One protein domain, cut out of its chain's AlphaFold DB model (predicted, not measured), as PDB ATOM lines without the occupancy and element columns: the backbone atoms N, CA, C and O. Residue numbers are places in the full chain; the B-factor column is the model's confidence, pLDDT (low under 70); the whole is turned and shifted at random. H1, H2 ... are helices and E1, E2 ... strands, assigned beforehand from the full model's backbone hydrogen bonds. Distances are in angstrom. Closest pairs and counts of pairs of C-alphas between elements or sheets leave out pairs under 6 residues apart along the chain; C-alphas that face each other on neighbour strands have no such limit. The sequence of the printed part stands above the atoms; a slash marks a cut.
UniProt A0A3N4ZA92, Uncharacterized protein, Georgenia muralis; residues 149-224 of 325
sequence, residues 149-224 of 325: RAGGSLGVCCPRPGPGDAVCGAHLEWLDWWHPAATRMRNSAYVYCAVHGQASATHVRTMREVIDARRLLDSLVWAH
ATOM      1  N   ARG A 149      10.943   4.013  33.159       62.66
ATOM      2  CA  ARG A 149      12.367   3.772  33.408       62.66
ATOM      3  C   ARG A 149      12.807   2.507  32.685       62.66
ATOM      4  O   ARG A 149      12.309   1.417  32.963       62.66
ATOM      5  N   ALA A 150      13.796   2.642  31.805       66.38
ATOM      6  CA  ALA A 150      14.542   1.494  31.308       66.38
ATOM      7  C   ALA A 150      15.381   0.919  32.459       66.38
ATOM      8  O   ALA A 150      16.247   1.604  33.007       66.38
ATOM      9  N   GLY A 151      15.124  -0.334  32.831       64.69
ATOM     10  CA  GLY A 151      16.000  -1.099  33.718       64.69
ATOM     11  C   GLY A 151      17.153  -1.780  32.967       64.69
ATOM     12  O   GLY A 151      18.049  -2.353  33.582       64.69
ATOM     13  N   GLY A 152      17.166  -1.679  31.633       71.94
ATOM     14  CA  GLY A 152      18.237  -2.144  30.752       71.94
ATOM     15  C   GLY A 152      18.141  -3.629  30.394       71.94
ATOM     16  O   GLY A 152      17.094  -4.259  30.544       71.94
ATOM     17  N   SER A 153      19.243  -4.193  29.894       81.06
ATOM     18  CA  SER A 153      19.300  -5.585  29.419       81.06
ATOM     19  C   SER A 153      19.072  -6.604  30.536       81.06
ATOM     20  O   SER A 153      19.777  -6.595  31.548       81.06
ATOM     21  N   LEU A 154      18.148  -7.542  30.305       82.25
ATOM     22  CA  LEU A 154      17.891  -8.721  31.138       82.25
ATOM     23  C   LEU A 154      18.949  -9.829  30.972       82.25
ATOM     24  O   LEU A 154      18.784 -10.908  31.529       82.25
ATOM     25  N   GLY A 155      20.012  -9.620  30.186       78.12
ATOM     26  CA  GLY A 155      21.055 -10.634  29.970       78.12
ATOM     27  C   GLY A 155      20.600 -11.846  29.139       78.12
ATOM     28  O   GLY A 155      21.300 -12.857  29.079       78.12
ATOM     29  N   VAL A 156      19.444 -11.757  28.481       80.81
ATOM     30  CA  VAL A 156      18.826 -12.816  27.666       80.81
ATOM     31  C   VAL A 156      18.412 -12.270  26.297       80.81
ATOM     32  O   VAL A 156      18.344 -11.057  26.098       80.81
ATOM     33  N   CYS A 157      18.168 -13.161  25.339       84.44
ATOM     34  CA  CYS A 157      17.884 -12.823  23.942       84.44
ATOM     35  C   CYS A 157      16.446 -13.181  23.551       84.44
ATOM     36  O   CYS A 157      15.814 -14.029  24.182       84.44
ATOM     37  N   CYS A 158      15.917 -12.535  22.510       80.75
ATOM     38  CA  CYS A 158      14.562 -12.781  22.029       80.75
ATOM     39  C   CYS A 158      14.455 -14.162  21.350       80.75
ATOM     40  O   CYS A 158      15.150 -14.382  20.356       80.75
ATOM     41  N   PRO A 159      13.571 -15.064  21.825       80.56
ATOM     42  CA  PRO A 159      13.415 -16.411  21.266       80.56
ATOM     43  C   PRO A 159      12.471 -16.470  20.051       80.56
ATOM     44  O   PRO A 159      12.279 -17.538  19.480       80.56
ATOM     45  N   ARG A 160      11.841 -15.350  19.663       78.50
ATOM     46  CA  ARG A 160      10.948 -15.293  18.491       78.50
ATOM     47  C   ARG A 160      11.743 -15.481  17.181       78.50
ATOM     48  O   ARG A 160      12.870 -14.977  17.111       78.50
ATOM     49  N   PRO A 161      11.159 -16.104  16.139       77.25
ATOM     50  CA  PRO A 161      11.731 -16.105  14.791       77.25
ATOM     51  C   PRO A 161      11.948 -14.676  14.291       77.25
ATOM     52  O   PRO A 161      11.082 -13.826  14.481       77.25
ATOM     53  N   GLY A 162      13.107 -14.413  13.697       75.19
ATOM     54  CA  GLY A 162      13.414 -13.201  12.945       75.19
ATOM     55  C   GLY A 162      13.317 -13.437  11.430       75.19
ATOM     56  O   GLY A 162      12.682 -14.397  10.990       75.19
ATOM     57  N   PRO A 163      13.945 -12.578  10.605       70.44
ATOM     58  CA  PRO A 163      13.975 -12.758   9.155       70.44
ATOM     59  C   PRO A 163      14.650 -14.081   8.754       70.44
ATOM     60  O   PRO A 163      15.772 -14.351   9.175       70.44
ATOM     61  N   GLY A 164      13.982 -14.878   7.913       72.75
ATOM     62  CA  GLY A 164      14.511 -16.161   7.425       72.75
ATOM     63  C   GLY A 164      14.535 -17.276   8.478       72.75
ATOM     64  O   GLY A 164      15.488 -18.049   8.508       72.75
ATOM     65  N   ASP A 165      13.535 -17.315   9.365       67.38
ATOM     66  CA  ASP A 165      13.294 -18.322  10.418       67.38
ATOM     67  C   ASP A 165      14.400 -18.506  11.480       67.38
ATOM     68  O   ASP A 165      14.200 -19.191  12.486       67.38
ATOM     69  N   ALA A 166      15.539 -17.827  11.338       76.94
ATOM     70  CA  ALA A 166      16.571 -17.745  12.363       76.94
ATOM     71  C   ALA A 166      16.028 -17.086  13.645       76.94
ATOM     72  O   ALA A 166      15.313 -16.084  13.593       76.94
ATOM     73  N   VAL A 167      16.396 -17.606  14.820       80.75
ATOM     74  CA  VAL A 167      16.018 -16.999  16.108       80.75
ATOM     75  C   VAL A 167      16.589 -15.580  16.191       80.75
ATOM     76  O   VAL A 167      17.785 -15.376  15.998       80.75
ATOM     77  N   CYS A 168      15.740 -14.598  16.504       82.50
ATOM     78  CA  CYS A 168      16.063 -13.175  16.377       82.50
ATOM     79  C   CYS A 168      17.313 -12.723  17.149       82.50
ATOM     80  O   CYS A 168      17.988 -11.795  16.707       82.50
ATOM     81  N   GLY A 169      17.619 -13.333  18.299       80.81
ATOM     82  CA  GLY A 169      18.896 -13.156  19.004       80.81
ATOM     83  C   GLY A 169      19.124 -11.785  19.660       80.81
ATOM     84  O   GLY A 169      19.933 -11.686  20.581       80.81
ATOM     85  N   ALA A 170      18.390 -10.742  19.265       80.00
ATOM     86  CA  ALA A 170      18.475  -9.411  19.855       80.00
ATOM     87  C   ALA A 170      18.164  -9.454  21.359       80.00
ATOM     88  O   ALA A 170      17.219 -10.127  21.788       80.00
ATOM     89  N   HIS A 171      18.952  -8.728  22.155       82.25
ATOM     90  CA  HIS A 171      18.788  -8.690  23.605       82.25
ATOM     91  C   HIS A 171      17.393  -8.217  24.018       82.25
ATOM     92  O   HIS A 171      16.777  -7.370  23.364       82.25
ATOM     93  N   LEU A 172      16.910  -8.791  25.119       81.12
ATOM     94  CA  LEU A 172      15.694  -8.359  25.779       81.12
ATOM     95  C   LEU A 172      16.037  -7.350  26.871       81.12
ATOM     96  O   LEU A 172      16.801  -7.649  27.790       81.12
ATOM     97  N   GLU A 173      15.451  -6.164  26.776       81.44
ATOM     98  CA  GLU A 173      15.476  -5.153  27.830       81.44
ATOM     99  C   GLU A 173      14.170  -5.176  28.620       81.44
ATOM    100  O   GLU A 173      13.154  -5.686  28.142       81.44
ATOM    101  N   TRP A 174      14.184  -4.621  29.830       78.00
ATOM    102  CA  TRP A 174      12.976  -4.466  30.635       78.00
ATOM    103  C   TRP A 174      12.717  -3.004  31.003       78.00
ATOM    104  O   TRP A 174      13.634  -2.200  31.194       78.00
ATOM    105  N   LEU A 175      11.432  -2.672  31.056       72.19
ATOM    106  CA  LEU A 175      10.905  -1.330  31.247       72.19
ATOM    107  C   LEU A 175       9.838  -1.368  32.337       72.19
ATOM    108  O   LEU A 175       8.906  -2.171  32.265       72.19
ATOM    109  N   ASP A 176       9.993  -0.503  33.336       66.56
ATOM    110  CA  ASP A 176       9.082  -0.376  34.476       66.56
ATOM    111  C   ASP A 176       8.483   1.031  34.526       66.56
ATOM    112  O   ASP A 176       9.108   1.999  34.078       66.56
ATOM    113  N   TRP A 177       7.291   1.158  35.106       62.34
ATOM    114  CA  TRP A 177       6.700   2.471  35.354       62.34
ATOM    115  C   TRP A 177       7.233   3.034  36.674       62.34
ATOM    116  O   TRP A 177       6.816   2.645  37.768       62.34
ATOM    117  N   TRP A 178       8.185   3.960  36.577       53.72
ATOM    118  CA  TRP A 178       8.803   4.612  37.724       53.72
ATOM    119  C   TRP A 178       8.087   5.925  38.038       53.72
ATOM    120  O   TRP A 178       8.548   7.009  37.692       53.72
ATOM    121  N   HIS A 179       6.960   5.813  38.741       48.03
ATOM    122  CA  HIS A 179       6.345   6.951  39.413       48.03
ATOM    123  C   HIS A 179       5.950   6.594  40.862       48.03
ATOM    124  O   HIS A 179       5.201   5.630  41.058       48.03
ATOM    125  N   PRO A 180       6.399   7.336  41.900       40.75
ATOM    126  CA  PRO A 180       6.172   6.972  43.302       40.75
ATOM    127  C   PRO A 180       4.692   6.808  43.678       40.75
ATOM    128  O   PRO A 180       4.364   5.852  44.385       40.75
ATOM    129  N   ALA A 181       3.802   7.668  43.172       37.75
ATOM    130  CA  ALA A 181       2.360   7.594  43.444       37.75
ATOM    131  C   ALA A 181       1.632   6.461  42.690       37.75
ATOM    132  O   ALA A 181       0.551   6.048  43.099       37.75
ATOM    133  N   ALA A 182       2.222   5.908  41.623       46.19
ATOM    134  CA  ALA A 182       1.593   4.885  40.786       46.19
ATOM    135  C   ALA A 182       1.725   3.475  41.398       46.19
ATOM    136  O   ALA A 182       2.194   2.532  40.762       46.19
ATOM    137  N   THR A 183       1.317   3.322  42.661       43.06
ATOM    138  CA  THR A 183       1.423   2.076  43.442       43.06
ATOM    139  C   THR A 183       0.779   0.875  42.749       43.06
ATOM    140  O   THR A 183       1.348  -0.214  42.796       43.06
ATOM    141  N   ARG A 184      -0.335   1.080  42.028       41.47
ATOM    142  CA  ARG A 184      -0.997   0.050  41.204       41.47
ATOM    143  C   ARG A 184      -0.127  -0.464  40.043       41.47
ATOM    144  O   ARG A 184      -0.230  -1.635  39.698       41.47
ATOM    145  N   MET A 185       0.757   0.366  39.480       45.78
ATOM    146  CA  MET A 185       1.621   0.006  38.341       45.78
ATOM    147  C   MET A 185       3.032  -0.462  38.736       45.78
ATOM    148  O   MET A 185       3.781  -0.908  37.876       45.78
ATOM    149  N   ARG A 186       3.395  -0.495  40.029       46.84
ATOM    150  CA  ARG A 186       4.728  -0.948  40.509       46.84
ATOM    151  C   ARG A 186       5.099  -2.411  40.189       46.84
ATOM    152  O   ARG A 186       6.163  -2.868  40.591       46.84
ATOM    153  N   ASN A 187       4.229  -3.155  39.505       48.34
ATOM    154  CA  ASN A 187       4.488  -4.514  39.032       48.34
ATOM    155  C   ASN A 187       4.416  -4.665  37.501       48.34
ATOM    156  O   ASN A 187       4.815  -5.720  37.005       48.34
ATOM    157  N   SER A 188       3.995  -3.645  36.740       56.47
ATOM    158  CA  SER A 188       3.818  -3.716  35.279       56.47
ATOM    159  C   SER A 188       5.152  -3.593  34.527       56.47
ATOM    160  O   SER A 188       5.395  -2.627  33.807       56.47
ATOM    161  N   ALA A 189       6.028  -4.585  34.712       62.41
ATOM    162  CA  ALA A 189       7.249  -4.716  33.928       62.41
ATOM    163  C   ALA A 189       6.916  -5.247  32.533       62.41
ATOM    164  O   ALA A 189       6.331  -6.324  32.385       62.41
ATOM    165  N   TYR A 190       7.358  -4.522  31.514       72.75
ATOM    166  CA  TYR A 190       7.256  -4.930  30.121       72.75
ATOM    167  C   TYR A 190       8.642  -5.317  29.601       72.75
ATOM    168  O   TYR A 190       9.627  -4.618  29.836       72.75
ATOM    169  N   VAL A 191       8.715  -6.432  28.872       75.00
ATOM    170  CA  VAL A 191       9.957  -6.923  28.258       75.00
ATOM    171  C   VAL A 191       9.963  -6.585  26.769       75.00
ATOM    172  O   VAL A 191       8.975  -6.833  26.077       75.00
ATOM    173  N   TYR A 192      11.081  -6.050  26.278       75.75
ATOM    174  CA  TYR A 192      11.240  -5.539  24.918       75.75
ATOM    175  C   TYR A 192      12.359  -6.206  24.150       75.75
ATOM    176  O   TYR A 192      13.493  -6.268  24.603       75.75
ATOM    177  N   CYS A 193      12.046  -6.591  22.919       77.25
ATOM    178  CA  CYS A 193      13.020  -6.832  21.872       77.25
ATOM    179  C   CYS A 193      13.187  -5.562  21.025       77.25
ATOM    180  O   CYS A 193      12.201  -4.899  20.691       77.25
ATOM    181  N   ALA A 194      14.415  -5.249  20.611       71.12
ATOM    182  CA  ALA A 194      14.681  -4.173  19.651       71.12
ATOM    183  C   ALA A 194      13.986  -4.398  18.288       71.12
ATOM    184  O   ALA A 194      13.557  -3.438  17.658       71.12
ATOM    185  N   VAL A 195      13.836  -5.661  17.865       70.56
ATOM    186  CA  VAL A 195      13.239  -6.057  16.573       70.56
ATOM    187  C   VAL A 195      11.725  -6.271  16.678       70.56
ATOM    188  O   VAL A 195      10.972  -5.795  15.837       70.56
ATOM    189  N   HIS A 196      11.262  -6.969  17.721       70.44
ATOM    190  CA  HIS A 196       9.865  -7.417  17.840       70.44
ATOM    191  C   HIS A 196       8.982  -6.581  18.776       70.44
ATOM    192  O   HIS A 196       7.854  -6.986  19.063       70.44
ATOM    193  N   GLY A 197       9.492  -5.474  19.319       70.62
ATOM    194  CA  GLY A 197       8.781  -4.704  20.338       70.62
ATOM    195  C   GLY A 197       8.466  -5.549  21.578       70.62
ATOM    196  O   GLY A 197       9.322  -6.285  22.075       70.62
ATOM    197  N   GLN A 198       7.237  -5.438  22.082       72.06
ATOM    198  CA  GLN A 198       6.803  -6.066  23.329       72.06
ATOM    199  C   GLN A 198       6.769  -7.607  23.238       72.06
ATOM    200  O   GLN A 198       6.179  -8.200  22.324       72.06
ATOM    201  N   ALA A 199       7.369  -8.283  24.219       68.94
ATOM    202  CA  ALA A 199       7.211  -9.720  24.420       68.94
ATOM    203  C   ALA A 199       5.782 -10.045  24.900       68.94
ATOM    204  O   ALA A 199       5.178  -9.283  25.655       68.94
ATOM    205  N   SER A 200       5.216 -11.178  24.471       65.25
ATOM    206  CA  SER A 200       3.855 -11.559  24.880       65.25
ATOM    207  C   SER A 200       3.785 -11.905  26.371       65.25
ATOM    208  O   SER A 200       4.772 -12.353  26.958       65.25
ATOM    209  N   ALA A 201       2.604 -11.759  26.982       60.12
ATOM    210  CA  ALA A 201       2.394 -12.036  28.407       60.12
ATOM    211  C   ALA A 201       2.862 -13.443  28.835       60.12
ATOM    212  O   ALA A 201       3.354 -13.613  29.947       60.12
ATOM    213  N   THR A 202       2.787 -14.440  27.946       62.56
ATOM    214  CA  THR A 202       3.327 -15.793  28.171       62.56
ATOM    215  C   THR A 202       4.843 -15.793  28.391       62.56
ATOM    216  O   THR A 202       5.315 -16.444  29.317       62.56
ATOM    217  N   HIS A 203       5.601 -15.020  27.602       67.50
ATOM    218  CA  HIS A 203       7.044 -14.846  27.800       67.50
ATOM    219  C   HIS A 203       7.337 -14.053  29.079       67.50
ATOM    220  O   HIS A 203       8.208 -14.431  29.848       67.50
ATOM    221  N   VAL A 204       6.573 -12.994  29.369       62.84
ATOM    222  CA  VAL A 204       6.747 -12.232  30.623       62.84
ATOM    223  C   VAL A 204       6.503 -13.122  31.853       62.84
ATOM    224  O   VAL A 204       7.225 -13.009  32.842       62.84
ATOM    225  N   ARG A 205       5.552 -14.069  31.785       63.62
ATOM    226  CA  ARG A 205       5.320 -15.076  32.836       63.62
ATOM    227  C   ARG A 205       6.504 -16.035  33.013       63.62
ATOM    228  O   ARG A 205       6.892 -16.262  34.154       63.62
ATOM    229  N   THR A 206       7.094 -16.570  31.939       72.12
ATOM    230  CA  THR A 206       8.268 -17.465  32.047       72.12
ATOM    231  C   THR A 206       9.551 -16.727  32.437       72.12
ATOM    232  O   THR A 206      10.425 -17.308  33.069       72.12
ATOM    233  N   MET A 207       9.653 -15.432  32.128       78.69
ATOM    234  CA  MET A 207      10.783 -14.571  32.496       78.69
ATOM    235  C   MET A 207      10.666 -13.950  33.898       78.69
ATOM    236  O   MET A 207      11.566 -13.214  34.307       78.69
ATOM    237  N   ARG A 208       9.582 -14.212  34.642       81.00
ATOM    238  CA  ARG A 208       9.251 -13.479  35.874       81.00
ATOM    239  C   ARG A 208      10.374 -13.475  36.913       81.00
ATOM    240  O   ARG A 208      10.688 -12.411  37.434       81.00
ATOM    241  N   GLU A 209      11.014 -14.613  37.185       84.69
ATOM    242  CA  GLU A 209      12.120 -14.657  38.157       84.69
ATOM    243  C   GLU A 209      13.339 -13.828  37.715       84.69
ATOM    244  O   GLU A 209      14.006 -13.244  38.566       84.69
ATOM    245  N   VAL A 210      13.600 -13.711  36.406       87.81
ATOM    246  CA  VAL A 210      14.678 -12.867  35.858       87.81
ATOM    247  C   VAL A 210      14.355 -11.385  36.065       87.81
ATOM    248  O   VAL A 210      15.214 -10.619  36.499       87.81
ATOM    249  N   ILE A 211      13.104 -10.991  35.801       82.44
ATOM    250  CA  ILE A 211      12.605  -9.620  35.980       82.44
ATOM    251  C   ILE A 211      12.627  -9.230  37.462       82.44
ATOM    252  O   ILE A 211      13.183  -8.194  37.818       82.44
ATOM    253  N   ASP A 212      12.072 -10.070  38.339       83.12
ATOM    254  CA  ASP A 212      11.967  -9.785  39.773       83.12
ATOM    255  C   ASP A 212      13.357  -9.813  40.456       83.12
ATOM    256  O   ASP A 212      13.633  -8.994  41.336       83.12
ATOM    257  N   ALA A 213      14.290 -10.665  40.003       87.19
ATOM    258  CA  ALA A 213      15.690 -10.614  40.441       87.19
ATOM    259  C   ALA A 213      16.422  -9.356  39.939       87.19
ATOM    260  O   ALA A 213      17.205  -8.761  40.684       87.19
ATOM    261  N   ARG A 214      16.153  -8.907  38.704       86.62
ATOM    262  CA  ARG A 214      16.757  -7.683  38.163       86.62
ATOM    263  C   ARG A 214      16.219  -6.418  38.840       86.62
ATOM    264  O   ARG A 214      17.017  -5.562  39.207       86.62
ATOM    265  N   ARG A 215      14.910  -6.344  39.110       79.44
ATOM    266  CA  ARG A 215      14.276  -5.302  39.945       79.44
ATOM    267  C   ARG A 215      14.989  -5.129  41.284       79.44
ATOM    268  O   ARG A 215      15.282  -4.001  41.686       79.44
ATOM    269  N   LEU A 216      15.285  -6.241  41.961       82.75
ATOM    270  CA  LEU A 216      15.999  -6.247  43.237       82.75
ATOM    271  C   LEU A 216      17.436  -5.720  43.085       82.75
ATOM    272  O   LEU A 216      17.862  -4.884  43.883       82.75
ATOM    273  N   LEU A 217      18.161  -6.157  42.049       86.12
ATOM    274  CA  LEU A 217      19.509  -5.670  41.755       86.12
ATOM    275  C   LEU A 217      19.531  -4.162  41.470       86.12
ATOM    276  O   LEU A 217      20.264  -3.436  42.137       86.12
ATOM    277  N   ASP A 218      18.715  -3.676  40.532       80.94
ATOM    278  CA  ASP A 218      18.706  -2.264  40.121       80.94
ATOM    279  C   ASP A 218      18.296  -1.332  41.276       80.94
ATOM    280  O   ASP A 218      18.816  -0.218  41.398       80.94
ATOM    281  N   SER A 219      17.416  -1.803  42.168       78.00
ATOM    282  CA  SER A 219      17.036  -1.094  43.398       78.00
ATOM    283  C   SER A 219      18.189  -1.023  44.406       78.00
ATOM    284  O   SER A 219      18.444   0.035  44.982       78.00
ATOM    285  N   LEU A 220      18.921  -2.125  44.607       79.75
ATOM    286  CA  LEU A 220      20.049  -2.180  45.543       79.75
ATOM    287  C   LEU A 220      21.300  -1.461  45.027       79.75
ATOM    288  O   LEU A 220      22.028  -0.902  45.844       79.75
ATOM    289  N   VAL A 221      21.541  -1.441  43.713       81.50
ATOM    290  CA  VAL A 221      22.600  -0.636  43.070       81.50
ATOM    291  C   VAL A 221      22.306   0.857  43.218       81.50
ATOM    292  O   VAL A 221      23.213   1.628  43.514       81.50
ATOM    293  N   TRP A 222      21.042   1.268  43.054       78.12
ATOM    294  CA  TRP A 222      20.632   2.662  43.239       78.12
ATOM    295  C   TRP A 222      20.738   3.117  44.703       78.12
ATOM    296  O   TRP A 222      21.229   4.210  44.966       78.12
ATOM    297  N   ALA A 223      20.331   2.271  45.657       74.06
ATOM    298  CA  ALA A 223      20.398   2.584  47.087       74.06
ATOM    299  C   ALA A 223      21.821   2.501  47.682       74.06
ATOM    300  O   ALA A 223      22.102   3.160  48.680       74.06
ATOM    301  N   HIS A 224      22.717   1.707  47.085       73.06
ATOM    302  CA  HIS A 224      24.088   1.488  47.563       73.06
ATOM    303  C   HIS A 224      25.107   1.734  46.432       73.06
ATOM    304  O   HIS A 224      25.720   0.777  45.938       73.06
TER     305      HIS A 224
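What this domain is: This is residues 149 to 224 of the 325 residues of an uncharacterized protein of Georgenia muralis (UniProt A0A3N4ZA92). What would one see first? A small antiparallel sheet of three strands, E1, E2 and E3, makes one layer, and the long helix H2 slants over one face of it, mainly over E1. Long loops, residues 158 to 170 and 178 to 189, reach past opposite ends of the sheet and lengthen the outline, while the short helix H1 lies near E3. What are the counts and the size? The printed part has 76 residues, with three named strands and then two named helices, E1 E2 E3 H1 H2; the sheet order is E1 - E2 - E3, all antiparallel, and the class is mixed, helices and strands. The whole is only just compact, close to loose, with a radius of gyration of the C-alphas of 13.4 A, and elongated, spanning 44 by 25 by 19 A.

How they stand to each other: How is the sheet joined? E1, residues 149 to 157, E2, residues 171 to 177, and E3, residues 190 to 193, form a meander, each strand the antiparallel neighbour of the one before. In the hairpin E1 and E2, N 151 and O 174 are within hydrogen-bond range at 2.9 A; in the hairpin E2 and E3, N 192 and O 173 are at 2.8 A. Where is the long helix? H2, residues 208 to 223, is on one face of the sheet in two layers, a helix layer and a sheet layer, at a height over the sheet of 9.3 A. It lies over E1 and only just over E2, on which 3 of its C-alphas fall, and it runs slantwise to the strands, at 47 degrees to E1 on the local plane. The closest C-alphas of E1 and H2 are those of Gly 151 and Asp 218, 7.0 A apart. And the short helix? H1, residues 201 to 206, only grazes the sheet, with its residues 201 to 204; its closest C-alphas to E3 are those of Val 204 and Val 191, 6.6 A apart. H1 and H2 meet only through their link, and in both every O i to N i+4 pair is within hydrogen-bond range.

Where its parts are: Where do the strands run? E1 is 19.9 A long from C-alpha 149 at (12.367, 3.772, 33.408) to C-alpha 157, and bends by 57 degrees at residue 154. E2 is 20.2 A long and E3 10.2 A. Where do the helices run? H1 is 8.8 A long, and H2 is 22.5 A long, ending with C-alpha 223 at (20.398, 2.584, 47.087).

The domain as a whole: How far does it reach? The two C-alphas farthest apart, of Gly 164 and His 224, are 44.9 A apart. Which links are long? Those from E1 to E2, 13 residues, and from E2 to E3, 12 residues, are long, and the printed part has no cut. Where is confidence low? The mean pLDDT of the printed part is 71.2, and 25 residues are under 70, among them residues 176 to 189 and 199 to 205.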